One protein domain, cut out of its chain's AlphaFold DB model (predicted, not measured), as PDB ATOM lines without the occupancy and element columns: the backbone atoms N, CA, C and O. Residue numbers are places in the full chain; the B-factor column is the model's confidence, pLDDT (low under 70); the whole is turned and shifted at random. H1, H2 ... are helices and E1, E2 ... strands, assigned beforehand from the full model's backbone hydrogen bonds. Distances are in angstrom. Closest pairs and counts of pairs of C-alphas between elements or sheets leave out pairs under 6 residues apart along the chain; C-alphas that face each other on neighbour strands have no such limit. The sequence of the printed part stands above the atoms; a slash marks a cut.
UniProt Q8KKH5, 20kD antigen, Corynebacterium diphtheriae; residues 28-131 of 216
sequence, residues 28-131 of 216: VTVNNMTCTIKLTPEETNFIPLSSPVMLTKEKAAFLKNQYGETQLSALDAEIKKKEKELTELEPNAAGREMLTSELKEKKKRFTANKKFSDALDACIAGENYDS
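AT A GLANCE: This is residues 28 to 131 of the 216 residues of the protein "20kD antigen" of Corynebacterium diphtheriae (UniProt Q8KKH5). A small three-stranded sheet covers one end of a long helical hairpin, H3 and H4; H4 runs through most of the length of this rod. H2 packs beside the sheet end of H4, the short H1 crosses H4 nearer its middle, and the other end of the hairpin extends beyond the sheet. The printed part has 104 residues with four named helices and three named strands, in the order E1 E2 H1 E3 H2 H3 H4; the sheet's order is E1 E2 E3, antiparallel, and the class is mostly helix. The whole is loose, with a radius of gyration of the C-alphas of 16.5 A, and spans 56 by 24 by 19 A.

HOW THE PARTS SIT: The sheet has edge strands E1, residues 28 to 31, and E3, residues 53 to 56, with E2, residues 34 to 38, as inner strand. E1 and E2 form an antiparallel hairpin at 154 degrees, with N 29 and O 36 2.9 A apart, within hydrogen-bond range. E2 and E3 are antiparallel at 153 degrees, with N 35 and O 55 2.8 A apart, within hydrogen-bond range. H4, residues 96 to 125, is on the sheet at a height over the sheet of 10.7 A; it lies over E2 and runs along the strands, at 23 degrees to E2 on the local plane. The closest C-alphas of E2 and H4 are those of Cys 35 and Cys 123, 5.6 A apart. With H2, residues 57 to 67, H4 forms two layers, helices on one face of a sheet. H4 is the hub, touching three helices. With its residues 113 to 124 alone it touches H2, at a shallow tilt of 22 degrees, opposite ways; the closest C-alphas are those of Lys 57 and Ile 124, 4.9 A apart. H3, residues 69 to 88, and H4 touch as a helical hairpin at a shallow tilt of 20 degrees, opposite ways, closest at the C-alphas of Ile 79 and Leu 103, 6.3 A. H1, residues 41 to 46, touches H4 at residues 109 to 113 alone, about perpendicular at 83 degrees, closest at the C-alphas of Glu 43 and Ala 112, 5.6 A. Helix packing is only just mostly aligned, with 2 of 3 touching pairs at a shallow tilt. H2 and H3 meet only through their link; H1 and H3 are apart. Every O i to N i+4 pair is within hydrogen-bond range in H2, H3 and H4; H1 has 1 of 2.

IN THESE COORDINATES: E1 begins at C-alpha 28, (134.288, 106.738, 119.566). E2 is 13.1 A long, H2 15.0 A and H3 28.5 A. H4 is 43.2 A long, from C-alpha 96 at (147.155, 127.228, 149.089) to C-alpha 125 at (131.230, 113.682, 111.262).

THE WHOLE: The two C-alphas farthest apart are those of Asn 32 and Asn 92, 56.3 A. The printed part has no cut and no long link between its named elements. The mean pLDDT of the printed part is 91.4, and no printed residue is under 70.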
ATOM      1  N   VAL A  28     135.524 106.782 120.349       87.00
ATOM      2  CA  VAL A  28     134.288 106.738 119.566       87.00
ATOM      3  C   VAL A  28     134.412 105.650 118.518       87.00
ATOM      4  O   VAL A  28     135.367 105.625 117.744       87.00
ATOM      5  N   THR A  29     133.423 104.766 118.483       86.62
ATOM      6  CA  THR A  29     133.232 103.805 117.397       86.62
ATOM      7  C   THR A  29     131.929 104.125 116.686       86.62
ATOM      8  O   THR A  29     130.872 104.120 117.316       86.62
ATOM      9  N   VAL A  30     131.993 104.414 115.392       85.25
ATOM     10  CA  VAL A  30     130.816 104.742 114.582       85.25
ATOM     11  C   VAL A  30     130.323 103.492 113.862       85.25
ATOM     12  O   VAL A  30     131.079 102.834 113.154       85.25
ATOM     13  N   ASN A  31     129.036 103.185 114.027       83.44
ATOM     14  CA  ASN A  31     128.320 102.138 113.304       83.44
ATOM     15  C   ASN A  31     127.107 102.765 112.606       83.44
ATOM     16  O   ASN A  31     126.117 103.094 113.266       83.44
ATOM     17  N   ASN A  32     127.188 102.925 111.280       74.19
ATOM     18  CA  ASN A  32     126.203 103.564 110.394       74.19
ATOM     19  C   ASN A  32     125.591 104.873 110.938       74.19
ATOM     20  O   ASN A  32     126.056 105.955 110.594       74.19
ATOM     21  N   MET A  33     124.536 104.787 111.757       80.19
ATOM     22  CA  MET A  33     123.772 105.937 112.270       80.19
ATOM     23  C   MET A  33     124.045 106.276 113.741       80.19
ATOM     24  O   MET A  33     123.496 107.249 114.259       80.19
ATOM     25  N   THR A  34     124.851 105.472 114.434       91.19
ATOM     26  CA  THR A  34     125.093 105.637 115.870       91.19
ATOM     27  C   THR A  34     126.572 105.606 116.197       91.19
ATOM     28  O   THR A  34     127.362 104.924 115.545       91.19
ATOM     29  N   CYS A  35     126.931 106.335 117.239       92.62
ATOM     30  CA  CYS A  35     128.271 106.386 117.786       92.62
ATOM     31  C   CYS A  35     128.254 105.764 119.173       92.62
ATOM     32  O   CYS A  35     127.458 106.161 120.026       92.62
ATOM     33  N   THR A  36     129.160 104.831 119.422       93.88
ATOM     34  CA  THR A  36     129.425 104.305 120.756       93.88
ATOM     35  C   THR A  36     130.604 105.064 121.338       93.88
ATOM     36  O   THR A  36     131.728 104.913 120.861       93.88
ATOM     37  N   ILE A  37     130.355 105.871 122.368       92.75
ATOM     38  CA  ILE A  37     131.393 106.584 123.110       92.75
ATOM     39  C   ILE A  37     131.714 105.801 124.379       92.75
ATOM     40  O   ILE A  37     130.822 105.483 125.168       92.75
ATOM     41  N   LYS A  38     132.994 105.496 124.584       92.50
ATOM     42  CA  LYS A  38     133.497 104.928 125.838       92.50
ATOM     43  C   LYS A  38     134.227 106.016 126.608       92.50
ATOM     44  O   LYS A  38     135.135 106.644 126.070       92.50
ATOM     45  N   LEU A  39     133.799 106.205 127.849       89.44
ATOM     46  CA  LEU A  39     134.429 107.055 128.851       89.44
ATOM     47  C   LEU A  39     135.082 106.177 129.920       89.44
ATOM     48  O   LEU A  39     134.567 105.108 130.265       89.44
ATOM     49  N   THR A  40     136.196 106.644 130.460       86.62
ATOM     50  CA  THR A  40     136.840 106.081 131.649       86.62
ATOM     51  C   THR A  40     136.067 106.451 132.925       86.62
ATOM     52  O   THR A  40     135.332 107.441 132.925       86.62
ATOM     53  N   PRO A  41     136.250 105.722 134.045       85.38
ATOM     54  CA  PRO A  41     135.610 106.067 135.318       85.38
ATOM     55  C   PRO A  41     135.915 107.496 135.799       85.38
ATOM     56  O   PRO A  41     135.054 108.163 136.370       85.38
ATOM     57  N   GLU A  42     137.129 107.995 135.543       84.19
ATOM     58  CA  GLU A  42     137.506 109.370 135.892       84.19
ATOM     59  C   GLU A  42     136.739 110.397 135.048       84.19
ATOM     60  O   GLU A  42     136.227 111.375 135.588       84.19
ATOM     61  N   GLU A  43     136.579 110.157 133.743       85.94
ATOM     62  CA  GLU A  43     135.806 111.034 132.854       85.94
ATOM     63  C   GLU A  43     134.315 111.035 133.208       85.94
ATOM     64  O   GLU A  43     133.684 112.091 133.148       85.94
ATOM     65  N   THR A  44     133.757 109.902 133.652       86.50
ATOM     66  CA  THR A  44     132.349 109.833 134.082       86.50
ATOM     67  C   THR A  44     132.043 110.655 135.339       86.50
ATOM     68  O   THR A  44     130.892 111.020 135.560       86.50
ATOM     69  N   ASN A  45     133.059 111.014 136.137       88.06
ATOM     70  CA  ASN A  45     132.880 111.941 137.263       88.06
ATOM     71  C   ASN A  45     132.646 113.383 136.792       88.06
ATOM     72  O   ASN A  45     131.987 114.166 137.474       88.06
ATOM     73  N   PHE A  46     133.194 113.745 135.631       86.75
ATOM     74  CA  PHE A  46     133.066 115.084 135.054       86.75
ATOM     75  C   PHE A  46     131.919 115.182 134.048       86.75
ATOM     76  O   PHE A  46     131.296 116.237 133.915       86.75
ATOM     77  N   ILE A  47     131.645 114.079 133.358       87.69
ATOM     78  CA  ILE A  47     130.625 113.947 132.327       87.69
ATOM     79  C   ILE A  47     129.642 112.881 132.822       87.69
ATOM     80  O   ILE A  47     129.947 111.694 132.713       87.69
ATOM     81  N   PRO A  48     128.477 113.268 133.369       84.44
ATOM     82  CA  PRO A  48     127.527 112.349 133.996       84.44
ATOM     83  C   PRO A  48     126.746 111.541 132.948       84.44
ATOM     84  O   PRO A  48     125.532 111.669 132.796       84.44
ATOM     85  N   LEU A  49     127.461 110.713 132.193       86.00
ATOM     86  CA  LEU A  49     126.936 109.773 131.217       86.00
ATOM     87  C   LEU A  49     127.407 108.370 131.591       86.00
ATOM     88  O   LEU A  49     128.576 108.151 131.900       86.00
ATOM     89  N   SER A  50     126.494 107.406 131.528       84.75
ATOM     90  CA  SER A  50     126.840 105.995 131.682       84.75
ATOM     91  C   SER A  50     127.741 105.551 130.527       84.75
ATOM     92  O   SER A  50     127.400 105.781 129.368       84.75
ATOM     93  N   SER A  51     128.857 104.893 130.830       86.69
ATOM     94  CA  SER A  51     129.790 104.362 129.831       86.69
ATOM     95  C   SER A  51     129.600 102.846 129.655       86.69
ATOM     96  O   SER A  51     129.519 102.147 130.666       86.69
ATOM     97  N   PRO A  52     129.570 102.306 128.420       89.50
ATOM     98  CA  PRO A  52     129.539 103.021 127.142       89.50
ATOM     99  C   PRO A  52     128.184 103.700 126.889       89.50
ATOM    100  O   PRO A  52     127.144 103.195 127.306       89.50
ATOM    101  N   VAL A  53     128.186 104.807 126.142       91.38
ATOM    102  CA  VAL A  53     126.961 105.482 125.690       91.38
ATOM    103  C   VAL A  53     126.807 105.358 124.180       91.38
ATOM    104  O   VAL A  53     127.752 105.594 123.429       91.38
ATOM    105  N   MET A  54     125.604 105.010 123.729       93.75
ATOM    106  CA  MET A  54     125.232 105.051 122.316       93.75
ATOM    107  C   MET A  54     124.490 106.354 122.016       93.75
ATOM    108  O   MET A  54     123.514 106.693 122.688       93.75
ATOM    109  N   LEU A  55     124.954 107.086 121.007       93.06
ATOM    110  CA  LEU A  55     124.415 108.383 120.604       93.06
ATOM    111  C   LEU A  55     124.053 108.379 119.119       93.06
ATOM    112  O   LEU A  55     124.790 107.832 118.301       93.06
ATOM    113  N   THR A  56     122.944 109.028 118.766       94.50
ATOM    114  CA  THR A  56     122.709 109.471 117.384       94.50
ATOM    115  C   THR A  56     123.483 110.765 117.126       94.50
ATOM    116  O   THR A  56     123.919 111.433 118.072       94.50
ATOM    117  N   LYS A  57     123.618 111.159 115.856       92.56
ATOM    118  CA  LYS A  57     124.285 112.417 115.485       92.56
ATOM    119  C   LYS A  57     123.585 113.645 116.076       92.56
ATOM    120  O   LYS A  57     124.250 114.559 116.553       92.56
ATOM    121  N   GLU A  58     122.255 113.642 116.126       93.62
ATOM    122  CA  GLU A  58     121.454 114.734 116.695       93.62
ATOM    123  C   GLU A  58     121.695 114.857 118.201       93.62
ATOM    124  O   GLU A  58     121.902 115.954 118.721       93.62
ATOM    125  N   LYS A  59     121.731 113.721 118.911       93.81
ATOM    126  CA  LYS A  59     122.028 113.707 120.347       93.81
ATOM    127  C   LYS A  59     123.473 114.123 120.626       93.81
ATOM    128  O   LYS A  59     123.720 114.805 121.619       93.81
ATOM    129  N   ALA A  60     124.413 113.765 119.750       93.81
ATOM    130  CA  ALA A  60     125.793 114.222 119.850       93.81
ATOM    131  C   ALA A  60     125.910 115.745 119.662       93.81
ATOM    132  O   ALA A  60     126.566 116.404 120.466       93.81
ATOM    133  N   ALA A  61     125.201 116.324 118.687       94.50
ATOM    134  CA  ALA A  61     125.142 117.774 118.487       94.50
ATOM    135  C   ALA A  61     124.520 118.507 119.690       94.50
ATOM    136  O   ALA A  61     125.044 119.527 120.137       94.50
ATOM    137  N   PHE A  62     123.449 117.956 120.271       94.44
ATOM    138  CA  PHE A  62     122.854 118.492 121.498       94.44
ATOM    139  C   PHE A  62     123.854 118.505 122.663       94.44
ATOM    140  O   PHE A  62     124.031 119.532 123.319       94.44
ATOM    141  N   LEU A  63     124.555 117.390 122.894       93.12
ATOM    142  CA  LEU A  63     125.575 117.303 123.941       93.12
ATOM    143  C   LEU A  63     126.759 118.237 123.661       93.12
ATOM    144  O   LEU A  63     127.306 118.816 124.599       93.12
ATOM    145  N   LYS A  64     127.123 118.458 122.392       93.00
ATOM    146  CA  LYS A  64     128.195 119.391 122.025       93.00
ATOM    147  C   LYS A  64     127.843 120.821 122.430       93.00
ATOM    148  O   LYS A  64     128.698 121.530 122.942       93.00
ATOM    149  N   ASN A  65     126.585 121.235 122.307       90.50
ATOM    150  CA  ASN A  65     126.166 122.555 122.790       90.50
ATOM    151  C   ASN A  65     126.292 122.695 124.317       90.50
ATOM    152  O   ASN A  65     126.524 123.794 124.816       90.50
ATOM    153  N   GLN A  66     126.168 121.592 125.061       87.75
ATOM    154  CA  GLN A  66     126.293 121.594 126.516       87.75
ATOM    155  C   GLN A  66     127.752 121.552 126.990       87.75
ATOM    156  O   GLN A  66     128.084 122.245 127.950       87.75
ATOM    157  N   TYR A  67     128.609 120.742 126.360       87.56
ATOM    158  CA  TYR A  67     129.988 120.468 126.810       87.56
ATOM    159  C   TYR A  67     131.083 121.068 125.917       87.56
ATOM    160  O   TYR A  67     132.261 120.949 126.247       87.56
ATOM    161  N   GLY A  68     130.708 121.697 124.804       85.75
ATOM    162  CA  GLY A  68     131.619 122.288 123.829       85.75
ATOM    163  C   GLY A  68     132.124 123.672 124.232       85.75
ATOM    164  O   GLY A  68     132.328 123.970 125.411       85.75
ATOM    165  N   GLU A  69     132.337 124.535 123.238       90.31
ATOM    166  CA  GLU A  69     133.117 125.776 123.373       90.31
ATOM    167  C   GLU A  69     132.695 126.678 124.534       90.31
ATOM    168  O   GLU A  69     133.560 127.156 125.267       90.31
ATOM    169  N   THR A  70     131.394 126.887 124.750       90.25
ATOM    170  CA  THR A  70     130.909 127.773 125.818       90.25
ATOM    171  C   THR A  70     131.312 127.267 127.203       90.25
ATOM    172  O   THR A  70     131.831 128.032 128.017       90.25
ATOM    173  N   GLN A  71     131.113 125.973 127.480       90.75
ATOM    174  CA  GLN A  71     131.436 125.403 128.789       90.75
ATOM    175  C   GLN A  71     132.953 125.277 128.984       90.75
ATOM    176  O   GLN A  71     133.456 125.518 130.082       90.75
ATOM    177  N   LEU A  72     133.688 124.954 127.914       94.00
ATOM    178  CA  LEU A  72     135.149 124.917 127.927       94.00
ATOM    179  C   LEU A  72     135.747 126.301 128.188       94.00
ATOM    180  O   LEU A  72     136.634 126.429 129.026       94.00
ATOM    181  N   SER A  73     135.226 127.344 127.542       95.50
ATOM    182  CA  SER A  73     135.690 128.723 127.730       95.50
ATOM    183  C   SER A  73     135.445 129.219 129.154       95.50
ATOM    184  O   SER A  73     136.324 129.836 129.754       95.50
ATOM    185  N   ALA A  74     134.277 128.911 129.727       95.31
ATOM    186  CA  ALA A  74     133.978 129.239 131.119       95.31
ATOM    187  C   ALA A  74     134.959 128.549 132.084       95.31
ATOM    188  O   ALA A  74     135.505 129.186 132.985       95.31
ATOM    189  N   LEU A  75     135.242 127.264 131.859       94.50
ATOM    190  CA  LEU A  75     136.159 126.502 132.699       94.50
ATOM    191  C   LEU A  75     137.618 126.970 132.559       94.50
ATOM    192  O   LEU A  75     138.324 127.050 133.562       94.50
ATOM    193  N   ASP A  76     138.059 127.330 131.351       96.12
ATOM    194  CA  ASP A  76     139.381 127.925 131.108       96.12
ATOM    195  C   ASP A  76     139.539 129.273 131.830       96.12
ATOM    196  O   ASP A  76     140.554 129.519 132.485       96.12
ATOM    197  N   ALA A  77     138.512 130.125 131.795       97.44
ATOM    198  CA  ALA A  77     138.517 131.390 132.526       97.44
ATOM    199  C   ALA A  77     138.630 131.181 134.048       97.44
ATOM    200  O   ALA A  77     139.397 131.876 134.719       97.44
ATOM    201  N   GLU A  78     137.917 130.196 134.602       95.75
ATOM    202  CA  GLU A  78     138.030 129.833 136.019       95.75
ATOM    203  C   GLU A  78     139.412 129.284 136.386       95.75
ATOM    204  O   GLU A  78     139.931 129.604 137.459       95.75
ATOM    205  N   ILE A  79     140.012 128.466 135.512       95.75
ATOM    206  CA  ILE A  79     141.373 127.943 135.680       95.75
ATOM    207  C   ILE A  79     142.364 129.106 135.727       95.75
ATOM    208  O   ILE A  79     143.098 129.223 136.704       95.75
ATOM    209  N   LYS A  80     142.323 130.011 134.744       97.12
ATOM    210  CA  LYS A  80     143.198 131.193 134.687       97.12
ATOM    211  C   LYS A  80     143.052 132.082 135.919       97.12
ATOM    212  O   LYS A  80     144.049 132.562 136.459       97.12
ATOM    213  N   LYS A  81     141.819 132.282 136.397       96.88
ATOM    214  CA  LYS A  81     141.562 133.038 137.629       96.88
ATOM    215  C   LYS A  81     142.243 132.387 138.838       96.88
ATOM    216  O   LYS A  81     142.943 133.073 139.575       96.88
ATOM    217  N   LYS A  82     142.068 131.074 139.026       93.69
ATOM    218  CA  LYS A  82     142.667 130.332 140.148       93.69
ATOM    219  C   LYS A  82     144.186 130.221 140.049       93.69
ATOM    220  O   LYS A  82     144.860 130.252 141.071       93.69
ATOM    221  N   GLU A  83     144.735 130.101 138.841       95.44
ATOM    222  CA  GLU A  83     146.184 130.152 138.618       95.44
ATOM    223  C   GLU A  83     146.756 131.482 139.094       95.44
ATOM    224  O   GLU A  83     147.741 131.490 139.826       95.44
ATOM    225  N   LYS A  84     146.094 132.591 138.747       96.00
ATOM    226  CA  LYS A  84     146.486 133.918 139.211       96.00
ATOM    227  C   LYS A  84     146.414 134.034 140.740       96.00
ATOM    228  O   LYS A  84     147.409 134.415 141.351       96.00
ATOM    229  N   GLU A  85     145.303 133.630 141.361       94.94
ATOM    230  CA  GLU A  85     145.181 133.597 142.831       94.94
ATOM    231  C   GLU A  85     146.309 132.766 143.471       94.94
ATOM    232  O   GLU A  85     146.942 133.203 144.429       94.94
ATOM    233  N   LEU A  86     146.639 131.600 142.906       94.56
ATOM    234  CA  LEU A  86     147.697 130.734 143.432       94.56
ATOM    235  C   LEU A  86     149.099 131.351 143.302       94.56
ATOM    236  O   LEU A  86     149.957 131.104 144.154       94.56
ATOM    237  N   THR A  87     149.344 132.137 142.249       95.06
ATOM    238  CA  THR A  87     150.608 132.872 142.074       95.06
ATOM    239  C   THR A  87     150.749 134.062 143.016       95.06
ATOM    240  O   THR A  87     151.873 134.413 143.365       95.06
ATOM    241  N   GLU A  88     149.637 134.664 143.440       94.88
ATOM    242  CA  GLU A  88     149.619 135.795 144.376       94.88
ATOM    243  C   GLU A  88     149.741 135.342 145.842       94.88
ATOM    244  O   GLU A  88     150.159 136.122 146.697       94.88
ATOM    245  N   LEU A  89     149.423 134.078 146.142       94.19
ATOM    246  CA  LEU A  89     149.584 133.501 147.476       94.19
ATOM    247  C   LEU A  89     151.050 133.214 147.819       94.19
ATOM    248  O   LEU A  89     151.810 132.669 147.013       94.19
ATOM    249  N   GLU A  90     151.413 133.449 149.080       93.38
ATOM    250  CA  GLU A  90     152.695 133.007 149.628       93.38
ATOM    251  C   GLU A  90     152.801 131.467 149.651       93.38
ATOM    252  O   GLU A  90     151.780 130.768 149.707       93.38
ATOM    253  N   PRO A  91     154.019 130.890 149.630       88.44
ATOM    254  CA  PRO A  91     154.216 129.437 149.605       88.44
ATOM    255  C   PRO A  91     153.550 128.671 150.756       88.44
ATOM    256  O   PRO A  91     153.113 127.543 150.551       88.44
ATOM    257  N   ASN A  92     153.426 129.291 151.933       90.19
ATOM    258  CA  ASN A  92     152.862 128.677 153.139       90.19
ATOM    259  C   ASN A  92     151.510 129.288 153.541       90.19
ATOM    260  O   ASN A  92     151.058 129.102 154.671       90.19
ATOM    261  N   ALA A  93     150.873 130.047 152.643       94.00
ATOM    262  CA  ALA A  93     149.587 130.665 152.927       94.00
ATOM    263  C   ALA A  93     148.508 129.601 153.185       94.00
ATOM    264  O   ALA A  93     148.394 128.607 152.456       94.00
ATOM    265  N   ALA A  94     147.676 129.836 154.203       92.25
ATOM    266  CA  ALA A  94     146.504 129.011 154.463       92.25
ATOM    267  C   ALA A  94     145.597 128.970 153.218       92.25
ATOM    268  O   ALA A  94     145.360 129.991 152.576       92.25
ATOM    269  N   GLY A  95     145.114 127.782 152.851       91.94
ATOM    270  CA  GLY A  95     144.270 127.585 151.666       91.94
ATOM    271  C   GLY A  95     145.023 127.363 150.348       91.94
ATOM    272  O   GLY A  95     144.390 126.967 149.371       91.94
ATOM    273  N   ARG A  96     146.358 127.511 150.300       92.88
ATOM    274  CA  ARG A  96     147.155 127.228 149.089       92.88
ATOM    275  C   ARG A  96     147.004 125.782 148.611       92.88
ATOM    276  O   ARG A  96     146.861 125.538 147.413       92.88
ATOM    277  N   GLU A  97     147.027 124.821 149.533       94.12
ATOM    278  CA  GLU A  97     146.865 123.391 149.225       94.12
ATOM    279  C   GLU A  97     145.474 123.086 148.651       94.12
ATOM    280  O   GLU A  97     145.352 122.402 147.632       94.12
ATOM    281  N   MET A  98     144.433 123.661 149.261       94.31
ATOM    282  CA  MET A  98     143.053 123.548 148.791       94.31
ATOM    283  C   MET A  98     142.909 124.135 147.383       94.31
ATOM    284  O   MET A  98     142.445 123.445 146.478       94.31
ATOM    285  N   LEU A  99     143.407 125.356 147.156       94.25
ATOM    286  CA  LEU A  99     143.372 126.007 145.844       94.25
ATOM    287  C   LEU A  99     144.148 125.216 144.780       94.25
ATOM    288  O   LEU A  99     143.691 125.077 143.647       94.25
ATOM    289  N   THR A 100     145.304 124.656 145.145       94.19
ATOM    290  CA  THR A 100     146.104 123.796 144.257       94.19
ATOM    291  C   THR A 100     145.330 122.534 143.870       94.19
ATOM    292  O   THR A 100     145.337 122.131 142.704       94.19
ATOM    293  N   SER A 101     144.633 121.926 144.832       94.75
ATOM    294  CA  SER A 101     143.819 120.729 144.616       94.75
ATOM    295  C   SER A 101     142.611 121.019 143.723       94.75
ATOM    296  O   SER A 101     142.409 120.318 142.731       94.75
ATOM    297  N   GLU A 102     141.880 122.105 143.988       93.62
ATOM    298  CA  GLU A 102     140.772 122.564 143.143       93.62
ATOM    299  C   GLU A 102     141.228 122.881 141.713       93.62
ATOM    300  O   GLU A 102     140.559 122.531 140.739       93.62
ATOM    301  N   LEU A 103     142.378 123.546 141.566       95.19
ATOM    302  CA  LEU A 103     142.950 123.862 140.261       95.19
ATOM    303  C   LEU A 103     143.296 122.582 139.490       95.19
ATOM    304  O   LEU A 103     142.993 122.473 138.299       95.19
ATOM    305  N   LYS A 104     143.905 121.598 140.162       93.75
ATOM    306  CA  LYS A 104     144.221 120.292 139.573       93.75
ATOM    307  C   LYS A 104     142.955 119.575 139.104       93.75
ATOM    308  O   LYS A 104     142.939 119.050 137.991       93.75
ATOM    309  N   GLU A 105     141.897 119.574 139.909       93.06
ATOM    310  CA  GLU A 105     140.613 118.971 139.548       93.06
ATOM    311  C   GLU A 105     139.967 119.676 138.347       93.06
ATOM    312  O   GLU A 105     139.556 119.022 137.389       93.06
ATOM    313  N   LYS A 106     139.965 121.014 138.319       92.94
ATOM    314  CA  LYS A 106     139.434 121.778 137.180       92.94
ATOM    315  C   LYS A 106     140.206 121.529 135.889       92.94
ATOM    316  O   LYS A 106     139.581 121.381 134.843       92.94
ATOM    317  N   LYS A 107     141.536 121.414 135.945       93.50
ATOM    318  CA  LYS A 107     142.358 121.052 134.776       93.50
ATOM    319  C   LYS A 107     142.030 119.655 134.245       93.50
ATOM    320  O   LYS A 107     141.962 119.462 133.029       93.50
ATOM    321  N   LYS A 108     141.784 118.692 135.138       91.56
ATOM    322  CA  LYS A 108     141.309 117.353 134.756       91.56
ATOM    323  C   LYS A 108     139.939 117.422 134.086       91.56
ATOM    324  O   LYS A 108     139.792 116.916 132.977       91.56
ATOM    325  N   ARG A 109     138.984 118.134 134.693       91.62
ATOM    326  CA  ARG A 109     137.650 118.366 134.120       91.62
ATOM    327  C   ARG A 109     137.719 119.013 132.739       91.62
ATOM    328  O   ARG A 109     137.024 118.577 131.830       91.62
ATOM    329  N   PHE A 110     138.573 120.021 132.563       92.94
ATOM    330  CA  PHE A 110     138.759 120.697 131.277       92.94
ATOM    331  C   PHE A 110     139.260 119.730 130.211       92.94
ATOM    332  O   PHE A 110     138.715 119.672 129.112       92.94
ATOM    333  N   THR A 111     140.255 118.919 130.561       91.38
ATOM    334  CA  THR A 111     140.817 117.915 129.655       91.38
ATOM    335  C   THR A 111     139.776 116.862 129.267       91.38
ATOM    336  O   THR A 111     139.645 116.552 128.084       91.38
ATOM    337  N   ALA A 112     139.008 116.349 130.234       90.75
ATOM    338  CA  ALA A 112     137.939 115.382 129.993       90.75
ATOM    339  C   ALA A 112     136.840 115.963 129.087       90.75
ATOM    340  O   ALA A 112     136.493 115.359 128.073       90.75
ATOM    341  N   ASN A 113     136.352 117.171 129.394       91.38
ATOM    342  CA  ASN A 113     135.337 117.849 128.589       91.38
ATOM    343  C   ASN A 113     135.830 118.131 127.166       91.38
ATOM    344  O   ASN A 113     135.065 117.950 126.224       91.38
ATOM    345  N   LYS A 114     137.101 118.524 126.992       92.62
ATOM    346  CA  LYS A 114     137.681 118.761 125.664       92.62
ATOM    347  C   LYS A 114     137.690 117.470 124.848       92.62
ATOM    348  O   LYS A 114     137.119 117.435 123.766       92.62
ATOM    349  N   LYS A 115     138.240 116.387 125.407       92.00
ATOM    350  CA  LYS A 115     138.281 115.074 124.740       92.00
ATOM    351  C   LYS A 115     136.888 114.556 124.399       92.00
ATOM    352  O   LYS A 115     136.706 113.944 123.351       92.00
ATOM    353  N   PHE A 116     135.910 114.803 125.266       93.06
ATOM    354  CA  PHE A 116     134.522 114.458 125.004       93.06
ATOM    355  C   PHE A 116     133.897 115.333 123.912       93.06
ATOM    356  O   PHE A 116     133.214 114.801 123.047       93.06
ATOM    357  N   SER A 117     134.167 116.639 123.885       93.88
ATOM    358  CA  SER A 117     133.741 117.517 122.788       93.88
ATOM    359  C   SER A 117     134.311 117.051 121.444       93.88
ATOM    360  O   SER A 117     133.559 116.918 120.483       93.88
ATOM    361  N   ASP A 118     135.601 116.714 121.397       93.31
ATOM    362  CA  ASP A 118     136.267 116.188 120.196       93.31
ATOM    363  C   ASP A 118     135.644 114.850 119.744       93.31
ATOM    364  O   ASP A 118     135.442 114.600 118.555       93.31
ATOM    365  N   ALA A 119     135.270 113.998 120.701       92.81
ATOM    366  CA  ALA A 119     134.547 112.753 120.447       92.81
ATOM    367  C   ALA A 119     133.139 112.990 119.873       92.81
ATOM    368  O   ALA A 119     132.693 112.264 118.981       92.81
ATOM    369  N   LEU A 120     132.427 114.004 120.364       94.31
ATOM    370  CA  LEU A 120     131.127 114.392 119.820       94.31
ATOM    371  C   LEU A 120     131.267 114.921 118.390       94.31
ATOM    372  O   LEU A 120     130.441 114.578 117.545       94.31
ATOM    373  N   ASP A 121     132.329 115.671 118.093       94.50
ATOM    374  CA  ASP A 121     132.636 116.124 116.735       94.50
ATOM    375  C   ASP A 121     132.898 114.971 115.773       94.50
ATOM    376  O   ASP A 121     132.271 114.899 114.712       94.50
ATOM    377  N   ALA A 122     133.736 114.015 116.174       93.00
ATOM    378  CA  ALA A 122     133.967 112.804 115.395       93.00
ATOM    379  C   ALA A 122     132.660 112.025 115.168       93.00
ATOM    380  O   ALA A 122     132.356 111.621 114.047       93.00
ATOM    381  N   CYS A 123     131.818 111.893 116.198       93.88
ATOM    382  CA  CYS A 123     130.513 111.252 116.066       93.88
ATOM    383  C   CYS A 123     129.602 111.947 115.035       93.88
ATOM    384  O   CYS A 123     129.007 111.284 114.180       93.88
ATOM    385  N   ILE A 124     129.503 113.278 115.079       93.81
ATOM    386  CA  ILE A 124     128.698 114.068 114.133       93.81
ATOM    387  C   ILE A 124     129.230 113.883 112.702       93.81
ATOM    388  O   ILE A 124     128.452 113.617 111.775       93.81
ATOM    389  N   ALA A 125     130.554 113.930 112.534       93.00
ATOM    390  CA  ALA A 125     131.230 113.682 111.262       93.00
ATOM    391  C   ALA A 125     131.059 112.233 110.764       93.00
ATOM    392  O   ALA A 125     131.083 111.984 109.562       93.00
ATOM    393  N   GLY A 126     130.776 111.284 111.660       91.69
ATOM    394  CA  GLY A 126     130.735 109.855 111.344       91.69
ATOM    395  C   GLY A 126     132.123 109.212 111.310       91.69
ATOM    396  O   GLY A 126     132.323 108.215 110.623       91.69
ATOM    397  N   GLU A 127     133.073 109.778 112.047       90.31
ATOM    398  CA  GLU A 127     134.459 109.335 112.141       90.31
ATOM    399  C   GLU A 127     134.721 108.608 113.468       90.31
ATOM    400  O   GLU A 127     134.164 108.939 114.518       90.31
ATOM    401  N   ASN A 128     135.604 107.610 113.433       89.88
ATOM    402  CA  ASN A 128     136.115 106.995 114.656       89.88
ATOM    403  C   ASN A 128     137.093 107.950 115.353       89.88
ATOM    404  O   ASN A 128     137.844 108.666 114.695       89.88
ATOM    405  N   TYR A 129     137.142 107.900 116.683       88.69
ATOM    406  CA  TYR A 129     138.040 108.731 117.485       88.69
ATOM    407  C   TYR A 129     138.662 107.937 118.627       88.69
ATOM    408  O   TYR A 129     138.031 107.059 119.211       88.69
ATOM    409  N   ASP A 130     139.909 108.248 118.956       87.38
ATOM    410  CA  ASP A 130     140.631 107.679 120.088       87.38
ATOM    411  C   ASP A 130     141.597 108.736 120.614       87.38
ATOM    412  O   ASP A 130     142.640 108.998 120.015       87.38
ATOM    413  N   SER A 131     141.244 109.347 121.743       82.69
ATOM    414  CA  SER A 131     142.041 110.413 122.363       82.69
ATOM    415  C   SER A 131     143.391 109.944 122.931       82.69
ATOM    416  O   SER A 131     144.182 110.771 123.389       82.69
TER     417      SER A 131